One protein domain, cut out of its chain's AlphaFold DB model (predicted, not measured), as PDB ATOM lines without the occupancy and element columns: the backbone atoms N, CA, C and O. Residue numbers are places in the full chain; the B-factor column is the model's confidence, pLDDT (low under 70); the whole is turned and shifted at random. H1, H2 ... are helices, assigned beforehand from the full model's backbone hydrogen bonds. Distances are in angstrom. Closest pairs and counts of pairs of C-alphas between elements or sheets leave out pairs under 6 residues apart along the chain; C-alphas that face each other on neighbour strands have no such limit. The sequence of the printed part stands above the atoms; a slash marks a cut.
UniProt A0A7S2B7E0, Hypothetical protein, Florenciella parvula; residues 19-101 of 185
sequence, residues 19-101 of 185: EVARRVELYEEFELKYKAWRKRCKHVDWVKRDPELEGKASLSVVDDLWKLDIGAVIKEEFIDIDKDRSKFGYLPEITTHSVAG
ATOM      1  N   GLU A  19      35.520   6.521  68.755       73.50
ATOM      2  CA  GLU A  19      34.436   6.395  69.725       73.50
ATOM      3  C   GLU A  19      34.037   7.745  70.348       73.50
ATOM      4  O   GLU A  19      32.847   8.002  70.552       73.50
ATOM      5  N   VAL A  20      34.998   8.630  70.615       76.94
ATOM      6  CA  VAL A  20      34.761   9.972  71.168       76.94
ATOM      7  C   VAL A  20      34.074  10.864  70.137       76.94
ATOM      8  O   VAL A  20      33.048  11.462  70.463       76.94
ATOM      9  N   ALA A  21      34.542  10.873  68.885       77.62
ATOM     10  CA  ALA A  21      33.890  11.612  67.799       77.62
ATOM     11  C   ALA A  21      32.428  11.163  67.608       77.62
ATOM     12  O   ALA A  21      31.505  11.979  67.584       77.62
ATOM     13  N   ARG A  22      32.183   9.845  67.619       80.00
ATOM     14  CA  ARG A  22      30.830   9.279  67.532       80.00
ATOM     15  C   ARG A  22      29.936   9.683  68.708       80.00
ATOM     16  O   ARG A  22      28.735   9.873  68.530       80.00
ATOM     17  N   ARG A  23      30.482   9.798  69.922       79.44
ATOM     18  CA  ARG A  23      29.722  10.269  71.094       79.44
ATOM     19  C   ARG A  23      29.318  11.732  70.957       79.44
ATOM     20  O   ARG A  23      28.197  12.061  71.338       79.44
ATOM     21  N   VAL A  24      30.192  12.578  70.415       83.44
ATOM     22  CA  VAL A  24      29.895  13.998  70.174       83.44
ATOM     23  C   VAL A  24      28.763  14.138  69.157       83.44
ATOM     24  O   VAL A  24      27.761  14.779  69.466       83.44
ATOM     25  N   GLU A  25      28.844  13.447  68.018       85.19
ATOM     26  CA  GLU A  25      27.785  13.454  66.993       85.19
ATOM     27  C   GLU A  25      26.426  13.004  67.554       85.19
ATOM     28  O   GLU A  25      25.397  13.651  67.343       85.19
ATOM     29  N   LEU A  26      26.414  11.913  68.329       84.69
ATOM     30  CA  LEU A  26      25.199  11.413  68.977       84.69
ATOM     31  C   LEU A  26      24.636  12.406  70.000       84.69
ATOM     32  O   LEU A  26      23.417  12.505  70.157       84.69
ATOM     33  N   TYR A  27      25.504  13.134  70.703       85.81
ATOM     34  CA  TYR A  27      25.091  14.139  71.677       85.81
ATOM     35  C   TYR A  27      24.475  15.367  70.993       85.81
ATOM     36  O   TYR A  27      23.448  15.878  71.442       85.81
ATOM     37  N   GLU A  28      25.039  15.810  69.871       88.19
ATOM     38  CA  GLU A  28      24.476  16.897  69.062       88.19
ATOM     39  C   GLU A  28      23.110  16.520  68.471       88.19
ATOM     40  O   GLU A  28      22.153  17.302  68.545       88.19
ATOM     41  N   GLU A  29      22.983  15.296  67.948       87.44
ATOM     42  CA  GLU A  29      21.709  14.756  67.475       87.44
ATOM     43  C   GLU A  29      20.675  14.706  68.611       87.44
ATOM     44  O   GLU A  29      19.517  15.113  68.435       87.44
ATOM     45  N   PHE A  30      21.094  14.245  69.793       88.81
ATOM     46  CA  PHE A  30      20.258  14.210  70.985       88.81
ATOM     47  C   PHE A  30      19.767  15.608  71.366       88.81
ATOM     48  O   PHE A  30      18.565  15.782  71.543       88.81
ATOM     49  N   GLU A  31      20.638  16.613  71.453       90.31
ATOM     50  CA  GLU A  31      20.250  17.971  71.859       90.31
ATOM     51  C   GLU A  31      19.241  18.600  70.891       90.31
ATOM     52  O   GLU A  31      18.254  19.215  71.318       90.31
ATOM     53  N   LEU A  32      19.424  18.399  69.583       90.25
ATOM     54  CA  LEU A  32      18.483  18.868  68.563       90.25
ATOM     55  C   LEU A  32      17.094  18.246  68.756       90.25
ATOM     56  O   LEU A  32      16.084  18.962  68.835       90.25
ATOM     57  N   LYS A  33      17.043  16.919  68.888       89.06
ATOM     58  CA  LYS A  33      15.793  16.164  69.061       89.06
ATOM     59  C   LYS A  33      15.151  16.425  70.423       89.06
ATOM     60  O   LYS A  33      13.934  16.589  70.522       89.06
ATOM     61  N   TYR A  34      15.954  16.573  71.469       87.88
ATOM     62  CA  TYR A  34      15.506  16.879  72.823       87.88
ATOM     63  C   TYR A  34      14.951  18.302  72.937       87.88
ATOM     64  O   TYR A  34      13.961  18.550  73.634       87.88
ATOM     65  N   LYS A  35      15.514  19.264  72.202       90.38
ATOM     66  CA  LYS A  35      14.954  20.616  72.098       90.38
ATOM     67  C   LYS A  35      13.587  20.607  71.415       90.38
ATOM     68  O   LYS A  35      12.671  21.284  71.893       90.38
ATOM     69  N   ALA A  36      13.424  19.827  70.345       87.62
ATOM     70  CA  ALA A  36      12.131  19.641  69.683       87.62
ATOM     71  C   ALA A  36      11.107  18.978  70.621       87.62
ATOM     72  O   ALA A  36       9.987  19.477  70.759       87.62
ATOM     73  N   TRP A  37      11.524  17.929  71.335       86.25
ATOM     74  CA  TRP A  37      10.736  17.247  72.362       86.25
ATOM     75  C   TRP A  37      10.245  18.215  73.446       86.25
ATOM     76  O   TRP A  37       9.040  18.372  73.640       86.25
ATOM     77  N   ARG A  38      11.154  18.964  74.088       87.81
ATOM     78  CA  ARG A  38      10.803  19.947  75.130       87.81
ATOM     79  C   ARG A  38       9.850  21.021  74.625       87.81
ATOM     80  O   ARG A  38       8.959  21.449  75.360       87.81
ATOM     81  N   LYS A  39      10.021  21.474  73.381       88.81
ATOM     82  CA  LYS A  39       9.103  22.444  72.773       88.81
ATOM     83  C   LYS A  39       7.703  21.846  72.636       88.81
ATOM     84  O   LYS A  39       6.738  22.528  72.977       88.81
ATOM     85  N   ARG A  40       7.590  20.589  72.198       86.25
ATOM     86  CA  ARG A  40       6.306  19.891  72.072       86.25
ATOM     87  C   ARG A  40       5.636  19.670  73.428       86.25
ATOM     88  O   ARG A  40       4.456  19.978  73.530       86.25
ATOM     89  N   CYS A  41       6.375  19.285  74.471       83.62
ATOM     90  CA  CYS A  41       5.833  19.119  75.831       83.62
ATOM     91  C   CYS A  41       5.100  20.368  76.353       83.62
ATOM     92  O   CYS A  41       4.094  20.246  77.041       83.62
ATOM     93  N   LYS A  42       5.566  21.574  76.000       83.12
ATOM     94  CA  LYS A  42       4.912  22.838  76.394       83.12
ATOM     95  C   LYS A  42       3.582  23.108  75.682       83.12
ATOM     96  O   LYS A  42       2.849  23.988  76.107       83.12
ATOM     97  N   HIS A  43       3.314  22.405  74.584       84.31
ATOM     98  CA  HIS A  43       2.121  22.575  73.750       84.31
ATOM     99  C   HIS A  43       1.171  21.378  73.859       84.31
ATOM    100  O   HIS A  43       0.259  21.252  73.044       84.31
ATOM    101  N   VAL A  44       1.408  20.474  74.814       84.25
ATOM    102  CA  VAL A  44       0.462  19.404  75.124       84.25
ATOM    103  C   VAL A  44      -0.753  20.042  75.784       84.25
ATOM    104  O   VAL A  44      -0.627  20.776  76.763       84.25
ATOM    105  N   ASP A  45      -1.921  19.777  75.213       83.62
ATOM    106  CA  ASP A  45      -3.188  20.247  75.752       83.62
ATOM    107  C   ASP A  45      -3.645  19.306  76.872       83.62
ATOM    108  O   ASP A  45      -4.244  18.256  76.629       83.62
ATOM    109  N   TRP A  46      -3.303  19.675  78.106       83.69
ATOM    110  CA  TRP A  46      -3.655  18.909  79.299       83.69
ATOM    111  C   TRP A  46      -5.149  18.995  79.631       83.69
ATOM    112  O   TRP A  46      -5.698  18.023  80.139       83.69
ATOM    113  N   VAL A  47      -5.825  20.092  79.271       82.19
ATOM    114  CA  VAL A  47      -7.264  20.294  79.534       82.19
ATOM    115  C   VAL A  47      -8.110  19.355  78.677       82.19
ATOM    116  O   VAL A  47      -9.103  18.800  79.140       82.19
ATOM    117  N   LYS A  48      -7.680  19.086  77.437       83.56
ATOM    118  CA  LYS A  48      -8.315  18.063  76.592       83.56
ATOM    119  C   LYS A  48      -8.250  16.659  77.212       83.56
ATOM    120  O   LYS A  48      -9.113  15.829  76.933       83.56
ATOM    121  N   ARG A  49      -7.201  16.365  77.983       79.44
ATOM    122  CA  ARG A  49      -6.947  15.038  78.569       79.44
ATOM    123  C   ARG A  49      -7.625  14.870  79.918       79.44
ATOM    124  O   ARG A  49      -8.115  13.784  80.209       79.44
ATOM    125  N   ASP A  50      -7.655  15.939  80.699       82.00
ATOM    126  CA  ASP A  50      -8.350  16.002  81.970       82.00
ATOM    127  C   ASP A  50      -9.031  17.375  82.115       82.00
ATOM    128  O   ASP A  50      -8.362  18.381  82.383       82.00
ATOM    129  N   PRO A  51     -10.363  17.434  81.930       82.94
ATOM    130  CA  PRO A  51     -11.135  18.661  82.095       82.94
ATOM    131  C   PRO A  51     -11.029  19.277  83.499       82.94
ATOM    132  O   PRO A  51     -11.237  20.479  83.644       82.94
ATOM    133  N   GLU A  52     -10.667  18.506  84.536       82.88
ATOM    134  CA  GLU A  52     -10.476  19.022  85.904       82.88
ATOM    135  C   GLU A  52      -9.245  19.942  86.030       82.88
ATOM    136  O   GLU A  52      -9.048  20.609  87.052       82.88
ATOM    137  N   LEU A  53      -8.406  19.995  84.993       80.38
ATOM    138  CA  LEU A  53      -7.234  20.866  84.920       80.38
ATOM    139  C   LEU A  53      -7.555  22.265  84.376       80.38
ATOM    140  O   LEU A  53      -6.684  23.142  84.403       80.38
ATOM    141  N   GLU A  54      -8.781  22.505  83.900       79.62
ATOM    142  CA  GLU A  54      -9.195  23.806  83.376       79.62
ATOM    143  C   GLU A  54      -9.141  24.893  84.468       79.62
ATOM    144  O   GLU A  54      -9.691  24.755  85.559       79.62
ATOM    145  N   GLY A  55      -8.445  26.000  84.184       76.44
ATOM    146  CA  GLY A  55      -8.337  27.144  85.099       76.44
ATOM    147  C   GLY A  55      -7.213  27.065  86.142       76.44
ATOM    148  O   GLY A  55      -7.042  28.015  86.910       76.44
ATOM    149  N   LYS A  56      -6.399  25.999  86.163       77.69
ATOM    150  CA  LYS A  56      -5.204  25.938  87.024       77.69
ATOM    151  C   LYS A  56      -4.062  26.781  86.444       77.69
ATOM    152  O   LYS A  56      -3.648  26.596  85.305       77.69
ATOM    153  N   ALA A  57      -3.522  27.696  87.254       73.00
ATOM    154  CA  ALA A  57      -2.414  28.576  86.861       73.00
ATOM    155  C   ALA A  57      -1.071  27.833  86.704       73.00
ATOM    156  O   ALA A  57      -0.212  28.250  85.929       73.00
ATOM    157  N   SER A  58      -0.891  26.730  87.432       79.38
ATOM    158  CA  SER A  58       0.281  25.857  87.363       79.38
ATOM    159  C   SER A  58      -0.137  24.421  87.654       79.38
ATOM    160  O   SER A  58      -0.870  24.198  88.615       79.38
ATOM    161  N   LEU A  59       0.347  23.471  86.856       79.88
ATOM    162  CA  LEU A  59       0.072  22.045  87.030       79.88
ATOM    163  C   LEU A  59       1.169  21.393  87.883       79.88
ATOM    164  O   LEU A  59       2.357  21.530  87.581       79.88
ATOM    165  N   SER A  60       0.768  20.677  88.929       79.75
ATOM    166  CA  SER A  60       1.636  19.827  89.745       79.75
ATOM    167  C   SER A  60       1.813  18.466  89.075       79.75
ATOM    168  O   SER A  60       0.846  17.776  88.758       79.75
ATOM    169  N   VAL A  61       3.061  18.026  88.900       75.06
ATOM    170  CA  VAL A  61       3.350  16.690  88.350       75.06
ATOM    171  C   VAL A  61       2.779  15.584  89.245       75.06
ATOM    172  O   VAL A  61       2.341  14.554  88.740       75.06
ATOM    173  N   VAL A  62       2.771  15.801  90.562       73.75
ATOM    174  CA  VAL A  62       2.382  14.787  91.551       73.75
ATOM    175  C   VAL A  62       0.883  14.816  91.840       73.75
ATOM    176  O   VAL A  62       0.275  13.760  91.960       73.75
ATOM    177  N   ASP A  63       0.269  15.993  91.928       77.19
ATOM    178  CA  ASP A  63      -1.140  16.082  92.339       77.19
ATOM    179  C   ASP A  63      -2.095  16.065  91.142       77.19
ATOM    180  O   ASP A  63      -3.166  15.460  91.209       77.19
ATOM    181  N   ASP A  64      -1.689  16.695  90.036       78.69
ATOM    182  CA  ASP A  64      -2.545  16.905  88.868       78.69
ATOM    183  C   ASP A  64      -2.266  15.878  87.770       78.69
ATOM    184  O   ASP A  64      -3.187  15.287  87.213       78.69
ATOM    185  N   LEU A  65      -0.988  15.625  87.465       77.44
ATOM    186  CA  LEU A  65      -0.614  14.770  86.333       77.44
ATOM    187  C   LEU A  65      -0.446  13.288  86.693       77.44
ATOM    188  O   LEU A  65      -0.307  12.459  85.798       77.44
ATOM    189  N   TRP A  66      -0.491  12.927  87.978       78.75
ATOM    190  CA  TRP A  66      -0.276  11.546  88.426       78.75
ATOM    191  C   TRP A  66      -1.365  10.573  87.969       78.75
ATOM    192  O   TRP A  66      -1.094   9.398  87.729       78.75
ATOM    193  N   LYS A  67      -2.607  11.051  87.854       74.12
ATOM    194  CA  LYS A  67      -3.751  10.230  87.428       74.12
ATOM    195  C   LYS A  67      -3.850  10.086  85.910       74.12
ATOM    196  O   LYS A  67      -4.636   9.271  85.434       74.12
ATOM    197  N   LEU A  68      -3.088  10.881  85.160       77.50
ATOM    198  CA  LEU A  68      -3.110  10.850  83.706       77.50
ATOM    199  C   LEU A  68      -2.343   9.641  83.180       77.50
ATOM    200  O   LEU A  68      -1.251   9.311  83.643       77.50
ATOM    201  N   ASP A  69      -2.891   9.025  82.137       78.69
ATOM    202  CA  ASP A  69      -2.177   8.013  81.369       78.69
ATOM    203  C   ASP A  69      -1.108   8.688  80.495       78.69
ATOM    204  O   ASP A  69      -1.326   9.048  79.334       78.69
ATOM    205  N   ILE A  70       0.076   8.880  81.082       79.12
ATOM    206  CA  ILE A  70       1.246   9.435  80.394       79.12
ATOM    207  C   ILE A  70       1.677   8.544  79.219       79.12
ATOM    208  O   ILE A  70       2.212   9.055  78.233       79.12
ATOM    209  N   GLY A  71       1.399   7.238  79.265       78.81
ATOM    210  CA  GLY A  71       1.664   6.322  78.158       78.81
ATOM    211  C   GLY A  71       0.835   6.669  76.920       78.81
ATOM    212  O   GLY A  71       1.384   6.779  75.820       78.81
ATOM    213  N   ALA A  72      -0.463   6.925  77.102       81.69
ATOM    214  CA  ALA A  72      -1.345   7.390  76.031       81.69
ATOM    215  C   ALA A  72      -0.908   8.757  75.475       81.69
ATOM    216  O   ALA A  72      -0.885   8.952  74.259       81.69
ATOM    217  N   VAL A  73      -0.485   9.679  76.348       83.56
ATOM    218  CA  VAL A  73       0.027  10.998  75.936       83.56
ATOM    219  C   VAL A  73       1.294  10.860  75.091       83.56
ATOM    220  O   VAL A  73       1.378  11.462  74.022       83.56
ATOM    221  N   ILE A  74       2.269  10.052  75.517       84.00
ATOM    222  CA  ILE A  74       3.511   9.843  74.755       84.00
ATOM    223  C   ILE A  74       3.210   9.216  73.390       84.00
ATOM    224  O   ILE A  74       3.767   9.636  72.371       84.00
ATOM    225  N   LYS A  75       2.298   8.241  73.351       83.75
ATOM    226  CA  LYS A  75       1.908   7.575  72.110       83.75
ATOM    227  C   LYS A  75       1.277   8.548  71.113       83.75
ATOM    228  O   LYS A  75       1.753   8.659  69.986       83.75
ATOM    229  N   GLU A  76       0.262   9.289  71.532       85.44
ATOM    230  CA  GLU A  76      -0.518  10.132  70.624       85.44
ATOM    231  C   GLU A  76       0.192  11.445  70.262       85.44
ATOM    232  O   GLU A  76       0.106  11.903  69.124       85.44
ATOM    233  N   GLU A  77       0.911  12.066  71.204       85.38
ATOM    234  CA  GLU A  77       1.515  13.392  71.000       85.38
ATOM    235  C   GLU A  77       2.938  13.349  70.432       85.38
ATOM    236  O   GLU A  77       3.440  14.381  69.970       85.38
ATOM    237  N   PHE A  78       3.595  12.185  70.472       85.88
ATOM    238  CA  PHE A  78       4.989  12.046  70.044       85.88
ATOM    239  C   PHE A  78       5.201  10.895  69.059       85.88
ATOM    240  O   PHE A  78       5.785  11.131  68.005       85.88
ATOM    241  N   ILE A  79       4.711   9.682  69.346       85.50
ATOM    242  CA  ILE A  79       4.937   8.513  68.472       85.50
ATOM    243  C   ILE A  79       4.092   8.605  67.195       85.50
ATOM    244  O   ILE A  79       4.614   8.462  66.091       85.50
ATOM    245  N   ASP A  80       2.800   8.904  67.318       87.19
ATOM    246  CA  ASP A  80       1.889   8.930  66.169       87.19
ATOM    247  C   ASP A  80       2.153  10.113  65.218       87.19
ATOM    248  O   ASP A  80       1.870  10.019  64.021       87.19
ATOM    249  N   ILE A  81       2.732  11.204  65.734       86.19
ATOM    250  CA  ILE A  81       3.070  12.420  64.976       86.19
ATOM    251  C   ILE A  81       4.411  12.291  64.235       86.19
ATOM    252  O   ILE A  81       4.610  12.945  63.208       86.19
ATOM    253  N   ASP A  82       5.334  11.471  64.739       87.12
ATOM    254  CA  ASP A  82       6.683  11.291  64.190       87.12
ATOM    255  C   ASP A  82       7.012   9.807  63.992       87.12
ATOM    256  O   ASP A  82       7.989   9.286  64.528       87.12
ATOM    257  N   LYS A  83       6.193   9.124  63.183       82.88
ATOM    258  CA  LYS A  83       6.382   7.698  62.854       82.88
ATOM    259  C   LYS A  83       7.737   7.410  62.208       82.88
ATOM    260  O   LYS A  83       8.304   6.344  62.423       82.88
ATOM    261  N   ASP A  84       8.266   8.383  61.471       86.00
ATOM    262  CA  ASP A  84       9.565   8.297  60.800       86.00
ATOM    263  C   ASP A  84      10.745   8.638  61.733       86.00
ATOM    264  O   ASP A  84      11.900   8.579  61.312       86.00
ATOM    265  N   ARG A  85      10.477   8.995  63.003       84.88
ATOM    266  CA  ARG A  85      11.472   9.338  64.044       84.88
ATOM    267  C   ARG A  85      12.396  10.505  63.672       84.88
ATOM    268  O   ARG A  85      13.504  10.651  64.198       84.88
ATOM    269  N   SER A  86      11.946  11.352  62.756       86.12
ATOM    270  CA  SER A  86      12.717  12.457  62.190       86.12
ATOM    271  C   SER A  86      12.854  13.643  63.149       86.12
ATOM    272  O   SER A  86      13.879  14.323  63.154       86.12
ATOM    273  N   LYS A  87      11.841  13.890  63.985       83.88
ATOM    274  CA  LYS A  87      11.733  15.075  64.853       83.88
ATOM    275  C   LYS A  87      12.179  14.794  66.279       83.88
ATOM    276  O   LYS A  87      12.838  15.633  66.887       83.88
ATOM    277  N   PHE A  88      11.803  13.639  66.817       84.81
ATOM    278  CA  PHE A  88      12.034  13.268  68.213       84.81
ATOM    279  C   PHE A  88      13.004  12.089  68.360       84.81
ATOM    280  O   PHE A  88      13.489  11.825  69.460       84.81
ATOM    281  N   GLY A  89      13.323  11.388  67.265       86.81
ATOM    282  CA  GLY A  89      14.176  10.202  67.300       86.81
ATOM    283  C   GLY A  89      13.597   9.102  68.176       86.81
ATOM    284  O   GLY A  89      12.400   8.838  68.160       86.81
ATOM    285  N   TYR A  90      14.472   8.480  68.960       84.88
ATOM    286  CA  TYR A  90      14.124   7.388  69.869       84.88
ATOM    287  C   TYR A  90      13.696   7.859  71.265       84.88
ATOM    288  O   TYR A  90      13.375   7.031  72.112       84.88
ATOM    289  N   LEU A  91      13.654   9.171  71.527       85.19
ATOM    290  CA  LEU A  91      13.258   9.719  72.830       85.19
ATOM    291  C   LEU A  91      11.884   9.223  73.327       85.19
ATOM    292  O   LEU A  91      11.809   8.816  74.491       85.19
ATOM    293  N   PRO A  92      10.814   9.190  72.502       85.00
ATOM    294  CA  PRO A  92       9.538   8.651  72.965       85.00
ATOM    295  C   PRO A  92       9.616   7.173  73.351       85.00
ATOM    296  O   PRO A  92       9.102   6.799  74.400       85.00
ATOM    297  N   GLU A  93      10.309   6.351  72.561       79.50
ATOM    298  CA  GLU A  93      10.449   4.912  72.823       79.50
ATOM    299  C   GLU A  93      11.291   4.632  74.073       79.50
ATOM    300  O   GLU A  93      10.949   3.774  74.884       79.50
ATOM    301  N   ILE A  94      12.367   5.396  74.282       78.56
ATOM    302  CA  ILE A  94      13.156   5.314  75.516       78.56
ATOM    303  C   ILE A  94      12.271   5.677  76.711       78.56
ATOM    304  O   ILE A  94      12.352   5.033  77.747       78.56
ATOM    305  N   THR A  95      11.383   6.658  76.578       75.44
ATOM    306  CA  THR A  95      10.507   7.069  77.684       75.44
ATOM    307  C   THR A  95       9.468   5.995  78.031       75.44
ATOM    308  O   THR A  95       9.163   5.806  79.208       75.44
ATOM    309  N   THR A  96       8.959   5.252  77.043       70.38
ATOM    310  CA  THR A  96       7.993   4.160  77.270       70.38
ATOM    311  C   THR A  96       8.636   2.858  77.746       70.38
ATOM    312  O   THR A  96       7.966   2.063  78.401       70.38
ATOM    313  N   HIS A  97       9.910   2.618  77.421       64.88
ATOM    314  CA  HIS A  97      10.599   1.350  77.701       64.88
ATOM    315  C   HIS A  97      11.731   1.438  78.736       64.88
ATOM    316  O   HIS A  97      12.258   0.406  79.148       64.88
ATOM    317  N   SER A  98      12.131   2.637  79.168       58.25
ATOM    318  CA  SER A  98      13.189   2.817  80.166       58.25
ATOM    319  C   SER A  98      12.745   2.361  81.556       58.25
ATOM    320  O   SER A  98      11.589   2.516  81.946       58.25
ATOM    321  N   VAL A  99      13.711   1.889  82.351       50.34
ATOM    322  CA  VAL A  99      13.578   1.614  83.795       50.34
ATOM    323  C   VAL A  99      13.087   2.849  84.574       50.34
ATOM    324  O   VAL A  99      12.460   2.716  85.621       50.34
ATOM    325  N   ALA A 100      13.310   4.051  84.031       47.62
ATOM    326  CA  ALA A 100      12.804   5.324  84.549       47.62
ATOM    327  C   ALA A 100      11.385   5.690  84.052       47.62
ATOM    328  O   ALA A 100      10.915   6.797  84.312       47.62
ATOM    329  N   GLY A 101      10.710   4.792  83.330       53.47
ATOM    330  CA  GLY A 101       9.353   4.990  82.836       53.47
ATOM    331  C   GLY A 101       8.363   5.224  83.979       53.47
ATOM    332  O   GLY A 101       8.219   4.398  84.887       53.47
TER     333      GLY A 101
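Overview. This is residues 19 to 101 of the 185 residues of the protein "Hypothetical protein" of Florenciella parvula (UniProt A0A7S2B7E0). What is the main picture? A long helix, H1, sticks out with residues 19 to 28; the helical hairpin of H3 and H4 is beside its later part, and H2 and the loop of residues 50 to 69 lie beyond its last residue. How large is it? The 83 printed residues, all helix by class, have four named helices, H1 to H4 in chain order; they are loose, radius of gyration of the C-alphas 15.0 A, spanning 49 by 23 by 23 A.

Arrangement. What touches the longest helix? H1, residues 19 to 41, only just touches H4, residues 91 to 97, with 3 pairs of C-alphas within 8 A and with its residues 33 to 37 alone. They are about perpendicular at 89 degrees; the closest C-alphas, of Tyr 34 and Leu 91, are 7.5 A apart. What else? H3, residues 70 to 79, touches H4 as a hairpin, opposite ways at 36 degrees, only just a steep tilt; the closest C-alphas, of Phe 78 and Pro 92, are 6.4 A apart. H2, residues 46 to 49, touches no helix. Every O i to N i+4 pair is within hydrogen-bond range in H1, H3 and H4; H2 is too short for one.

Along the chain. Where does H1 run? It spans 31.9 A from C-alpha 19 at (34.436, 6.395, 69.725). What of the others? H3 spans 12.5 A and H4 10.0 A, ending at C-alpha 97 at (10.599, 1.350, 77.701).

Size, cuts and confidence. Any cut? The printed part has none; the links H2 to H3 and H3 to H4 are long. Where is confidence low? Residues 97 to 101 have pLDDT under 70.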